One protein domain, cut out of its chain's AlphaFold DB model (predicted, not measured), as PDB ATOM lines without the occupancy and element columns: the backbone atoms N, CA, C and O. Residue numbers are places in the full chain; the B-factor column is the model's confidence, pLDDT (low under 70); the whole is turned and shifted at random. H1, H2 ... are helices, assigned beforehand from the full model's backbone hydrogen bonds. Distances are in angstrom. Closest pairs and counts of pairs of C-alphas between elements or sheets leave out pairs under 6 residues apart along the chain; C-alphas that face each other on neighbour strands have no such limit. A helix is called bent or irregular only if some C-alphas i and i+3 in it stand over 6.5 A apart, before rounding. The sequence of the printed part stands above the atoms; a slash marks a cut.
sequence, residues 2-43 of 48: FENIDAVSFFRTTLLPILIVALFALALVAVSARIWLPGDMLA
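AT A GLANCE: This is residues 2 to 43 of the 48 residues of the protein "Putative membrane protein" of Synechococcus sp. PROS-7-1 (UniProt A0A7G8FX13). One long helix, H1, makes nearly the whole of a slender rod, with a kink partway along it and a single short turn, H2, past its far end. The printed part has 42 residues with two named helices, H1 then H2, and no named strand; the class is all helix. It is extended, with a radius of gyration of the C-alphas of 17.9 A and spans of 60 by 10 by 7 A.

HOW THE PARTS SIT: H1, residues 2 to 34, has a kink of 32 degrees near residue 16. It is neither bent nor irregular, but only just: C-alphas 13 and 16 are 6.3 A apart. A tight link of 3 residues leads to H2, residues 38 to 41. The two helices are close but not clearly touching; their closest C-alphas, those of Arg 34 and Asp 40, are 7.9 A apart. In H1, 26 of 29 O i to N i+4 pairs are within hydrogen-bond range; H2 is too short for such a pair.

IN THESE COORDINATES: H1 begins at C-alpha 2 (23.246, -50.347, -12.091) and ends at C-alpha 34 (47.242, -16.216, 8.300), 46.4 A away. H2 ends at C-alpha 41 (51.674, -8.165, 12.492).

THE WHOLE: The C-alphas farthest apart, those of Phe 2 and Ala 43, are 60.0 A apart. Residues 2 to 43 stand free. The printed part has no cut. Its mean pLDDT is 91.2, and residue 2 is under 70.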
ATOM      1  N   PHE A   2      23.920 -51.621 -12.407       63.28
ATOM      2  CA  PHE A   2      23.246 -50.347 -12.091       63.28
ATOM      3  C   PHE A   2      23.695 -49.676 -10.776       63.28
ATOM      4  O   PHE A   2      23.945 -48.480 -10.768       63.28
ATOM      5  N   GLU A   3      23.959 -50.453  -9.725       70.00
ATOM      6  CA  GLU A   3      24.333 -49.940  -8.393       70.00
ATOM      7  C   GLU A   3      25.615 -49.081  -8.371       70.00
ATOM      8  O   GLU A   3      25.723 -48.107  -7.631       70.00
ATOM      9  N   ASN A   4      26.582 -49.382  -9.248       75.06
ATOM     10  CA  ASN A   4      27.804 -48.579  -9.368       75.06
ATOM     11  C   ASN A   4      27.544 -47.212 -10.021       75.06
ATOM     12  O   ASN A   4      28.261 -46.254  -9.742       75.06
ATOM     13  N   ILE A   5      26.535 -47.103 -10.888       79.50
ATOM     14  CA  ILE A   5      26.188 -45.845 -11.562       79.50
ATOM     15  C   ILE A   5      25.495 -44.894 -10.584       79.50
ATOM     16  O   ILE A   5      25.812 -43.704 -10.572       79.50
ATOM     17  N   ASP A   6      24.635 -45.422  -9.712       85.25
ATOM     18  CA  ASP A   6      23.961 -44.647  -8.667       85.25
ATOM     19  C   ASP A   6      24.964 -44.083  -7.654       85.25
ATOM     20  O   ASP A   6      24.933 -42.891  -7.341       85.25
ATOM     21  N   ALA A   7      25.935 -44.899  -7.223       86.44
ATOM     22  CA  ALA A   7      27.022 -44.454  -6.350       86.44
ATOM     23  C   ALA A   7      27.873 -43.343  -6.998       86.44
ATOM     24  O   ALA A   7      28.189 -42.334  -6.360       86.44
ATOM     25  N   VAL A   8      28.212 -43.487  -8.284       91.56
ATOM     26  CA  VAL A   8      28.963 -42.470  -9.040       91.56
ATOM     27  C   VAL A   8      28.153 -41.179  -9.197       91.56
ATOM     28  O   VAL A   8      28.716 -40.087  -9.079       91.56
ATOM     29  N   SER A   9      26.844 -41.282  -9.436       92.12
ATOM     30  CA  SER A   9      25.938 -40.134  -9.533       92.12
ATOM     31  C   SER A   9      25.835 -39.387  -8.200       92.12
ATOM     32  O   SER A   9      26.033 -38.169  -8.156       92.12
ATOM     33  N   PHE A  10      25.632 -40.114  -7.096       92.94
ATOM     34  CA  PHE A  10      25.580 -39.556  -5.744       92.94
ATOM     35  C   PHE A  10      26.878 -38.830  -5.372       92.94
ATOM     36  O   PHE A  10      26.851 -37.687  -4.906       92.94
ATOM     37  N   PHE A  11      28.031 -39.447  -5.650       95.12
ATOM     38  CA  PHE A  11      29.328 -38.828  -5.384       95.12
ATOM     39  C   PHE A  11      29.488 -37.492  -6.122       95.12
ATOM     40  O   PHE A  11      29.894 -36.498  -5.525       95.12
ATOM     41  N   ARG A  12      29.132 -37.436  -7.411       94.25
ATOM     42  CA  ARG A  12      29.349 -36.239  -8.240       94.25
ATOM     43  C   ARG A  12      28.380 -35.102  -7.960       94.25
ATOM     44  O   ARG A  12      28.754 -33.944  -8.106       94.25
ATOM     45  N   THR A  13      27.142 -35.426  -7.613       94.38
ATOM     46  CA  THR A  13      26.068 -34.432  -7.485       94.38
ATOM     47  C   THR A  13      25.841 -33.982  -6.050       94.38
ATOM     48  O   THR A  13      25.362 -32.873  -5.841       94.38
ATOM     49  N   THR A  14      26.204 -34.807  -5.065       94.56
ATOM     50  CA  THR A  14      25.990 -34.506  -3.644       94.56
ATOM     51  C   THR A  14      27.312 -34.310  -2.912       94.56
ATOM     52  O   THR A  14      27.544 -33.244  -2.343       94.56
ATOM     53  N   LEU A  15      28.220 -35.293  -2.957       97.12
ATOM     54  CA  LEU A  15      29.469 -35.213  -2.186       97.12
ATOM     55  C   LEU A  15      30.462 -34.195  -2.756       97.12
ATOM     56  O   LEU A  15      31.003 -33.398  -1.993       97.12
ATOM     57  N   LEU A  16      30.694 -34.190  -4.074       97.75
ATOM     58  CA  LEU A  16      31.646 -33.263  -4.699       97.75
ATOM     59  C   LEU A  16      31.292 -31.789  -4.443       97.75
ATOM     60  O   LEU A  16      32.185 -31.065  -4.007       97.75
ATOM     61  N   PRO A  17      30.043 -31.315  -4.630       97.88
ATOM     62  CA  PRO A  17      29.709 -29.919  -4.353       97.88
ATOM     63  C   PRO A  17      29.933 -29.528  -2.890       97.88
ATOM     64  O   PRO A  17      30.493 -28.466  -2.623       97.88
ATOM     65  N   ILE A  18      29.568 -30.401  -1.945       98.44
ATOM     66  CA  ILE A  18      29.786 -30.161  -0.513       98.44
ATOM     67  C   ILE A  18      31.285 -30.081  -0.207       98.44
ATOM     68  O   ILE A  18      31.721 -29.158   0.479       98.44
ATOM     69  N   LEU A  19      32.084 -31.008  -0.744       98.38
ATOM     70  CA  LEU A  19      33.536 -31.006  -0.567       98.38
ATOM     71  C   LEU A  19      34.184 -29.755  -1.157       98.38
ATOM     72  O   LEU A  19      35.060 -29.180  -0.521       98.38
ATOM     73  N   ILE A  20      33.743 -29.297  -2.332       98.31
ATOM     74  CA  ILE A  20      34.251 -28.064  -2.949       98.31
ATOM     75  C   ILE A  20      34.001 -26.868  -2.028       98.31
ATOM     76  O   ILE A  20      34.930 -26.112  -1.746       98.31
ATOM     77  N   VAL A  21      32.775 -26.714  -1.515       98.44
ATOM     78  CA  VAL A  21      32.436 -25.617  -0.595       98.44
ATOM     79  C   VAL A  21      33.219 -25.734   0.713       98.44
ATOM     80  O   VAL A  21      33.746 -24.735   1.194       98.44
ATOM     81  N   ALA A  22      33.352 -26.939   1.271       98.62
ATOM     82  CA  ALA A  22      34.108 -27.175   2.498       98.62
ATOM     83  C   ALA A  22      35.600 -26.846   2.334       98.62
ATOM     84  O   ALA A  22      36.178 -26.168   3.183       98.62
ATOM     85  N   LEU A  23      36.222 -27.275   1.231       98.56
ATOM     86  CA  LEU A  23      37.620 -26.972   0.920       98.56
ATOM     87  C   LEU A  23      37.826 -25.480   0.664       98.56
ATOM     88  O   LEU A  23      38.808 -24.912   1.139       98.56
ATOM     89  N   PHE A  24      36.898 -24.834  -0.041       98.50
ATOM     90  CA  PHE A  24      36.945 -23.392  -0.246       98.50
ATOM     91  C   PHE A  24      36.824 -22.634   1.079       98.50
ATOM     92  O   PHE A  24      37.619 -21.736   1.340       98.50
ATOM     93  N   ALA A  25      35.880 -23.015   1.941       98.69
ATOM     94  CA  ALA A  25      35.712 -22.414   3.260       98.69
ATOM     95  C   ALA A  25      36.956 -22.619   4.138       98.69
ATOM     96  O   ALA A  25      37.418 -21.674   4.773       98.69
ATOM     97  N   LEU A  26      37.541 -23.821   4.125       98.44
ATOM     98  CA  LEU A  26      38.800 -24.111   4.808       98.44
ATOM     99  C   LEU A  26      39.929 -23.213   4.292       98.44
ATOM    100  O   LEU A  26      40.641 -22.609   5.092       98.44
ATOM    101  N   ALA A  27      40.081 -23.103   2.970       97.81
ATOM    102  CA  ALA A  27      41.093 -22.255   2.353       97.81
ATOM    103  C   ALA A  27      40.881 -20.774   2.701       97.81
ATOM    104  O   ALA A  27      41.843 -20.097   3.055       97.81
ATOM    105  N   LEU A  28      39.633 -20.297   2.659       97.81
ATOM    106  CA  LEU A  28      39.254 -18.934   3.026       97.81
ATOM    107  C   LEU A  28      39.620 -18.639   4.484       97.81
ATOM    108  O   LEU A  28      40.296 -17.653   4.759       97.81
ATOM    109  N   VAL A  29      39.245 -19.519   5.414       97.56
ATOM    110  CA  VAL A  29      39.594 -19.366   6.832       97.56
ATOM    111  C   VAL A  29      41.108 -19.389   7.022       97.56
ATOM    112  O   VAL A  29      41.639 -18.516   7.701       97.56
ATOM    113  N   ALA A  30      41.816 -20.336   6.404       96.12
ATOM    114  CA  ALA A  30      43.263 -20.460   6.545       96.12
ATOM    115  C   ALA A  30      44.006 -19.217   6.028       96.12
ATOM    116  O   ALA A  30      44.879 -18.694   6.722       96.12
ATOM    117  N   VAL A  31      43.653 -18.712   4.840       95.00
ATOM    118  CA  VAL A  31      44.315 -17.534   4.259       95.00
ATOM    119  C   VAL A  31      43.958 -16.253   5.009       95.00
ATOM    120  O   VAL A  31      44.841 -15.433   5.258       95.00
ATOM    121  N   SER A  32      42.698 -16.093   5.422       94.94
ATOM    122  CA  SER A  32      42.270 -14.931   6.198       94.94
ATOM    123  C   SER A  32      42.895 -14.927   7.590       94.94
ATOM    124  O   SER A  32      43.347 -13.878   8.033       94.94
ATOM    125  N   ALA A  33      42.970 -16.079   8.262       94.62
ATOM    126  CA  ALA A  33      43.594 -16.200   9.579       94.62
ATOM    127  C   ALA A  33      45.108 -15.954   9.531       94.62
ATOM    128  O   ALA A  33      45.648 -15.352  10.455       94.62
ATOM    129  N   ARG A  34      45.788 -16.375   8.452       92.81
ATOM    130  CA  ARG A  34      47.242 -16.216   8.300       92.81
ATOM    131  C   ARG A  34      47.705 -14.766   8.465       92.81
ATOM    132  O   ARG A  34      48.695 -14.554   9.136       92.81
ATOM    133  N   ILE A  35      46.981 -13.783   7.930       87.06
ATOM    134  CA  ILE A  35      47.372 -12.357   8.007       87.06
ATOM    135  C   ILE A  35      47.474 -11.852   9.459       87.06
ATOM    136  O   ILE A  35      48.209 -10.913   9.748       87.06
ATOM    137  N   TRP A  36      46.752 -12.489  10.380       86.44
ATOM    138  CA  TRP A  36      46.721 -12.131  11.798       86.44
ATOM    139  C   TRP A  36      47.708 -12.944  12.641       86.44
ATOM    140  O   TRP A  36      47.636 -12.917  13.871       86.44
ATOM    141  N   LEU A  37      48.615 -13.704  12.018       88.62
ATOM    142  CA  LEU A  37      49.647 -14.412  12.763       88.62
ATOM    143  C   LEU A  37      50.600 -13.380  13.390       88.62
ATOM    144  O   LEU A  37      50.971 -12.419  12.717       88.62
ATOM    145  N   PRO A  38      51.053 -13.569  14.644       84.94
ATOM    146  CA  PRO A  38      51.893 -12.583  15.324       84.94
ATOM    147  C   PRO A  38      53.112 -12.150  14.502       84.94
ATOM    148  O   PRO A  38      53.435 -10.972  14.468       84.94
ATOM    149  N   GLY A  39      53.748 -13.076  13.778       87.19
ATOM    150  CA  GLY A  39      54.876 -12.759  12.899       87.19
ATOM    151  C   GLY A  39      54.543 -11.780  11.765       87.19
ATOM    152  O   GLY A  39      55.377 -10.937  11.453       87.19
ATOM    153  N   ASP A  40      53.336 -11.844  11.196       84.31
ATOM    154  CA  ASP A  40      52.906 -10.960  10.105       84.31
ATOM    155  C   ASP A  40      52.538  -9.554  10.622       84.31
ATOM    156  O   ASP A  40      52.740  -8.559   9.929       84.31
ATOM    157  N   MET A  41      52.067  -9.443  11.871       83.69
ATOM    158  CA  MET A  41      51.674  -8.165  12.492       83.69
ATOM    159  C   MET A  41      52.837  -7.390  13.130       83.69
ATOM    160  O   MET A  41      52.693  -6.209  13.436       83.69
ATOM    161  N   LEU A  42      53.978  -8.040  13.364       85.50
ATOM    162  CA  LEU A  42      55.155  -7.432  13.998       85.50
ATOM    163  C   LEU A  42      56.024  -6.621  13.026       85.50
ATOM    164  O   LEU A  42      57.000  -6.004  13.456       85.50
ATOM    165  N   ALA A  43      55.697  -6.617  11.731       82.12
ATOM    166  CA  ALA A  43      56.429  -5.839  10.745       82.12
ATOM    167  C   ALA A  43      56.289  -4.331  11.052       82.12
ATOM    168  O   ALA A  43      55.168  -3.813  11.082       82.12
TER     169      ALA A  43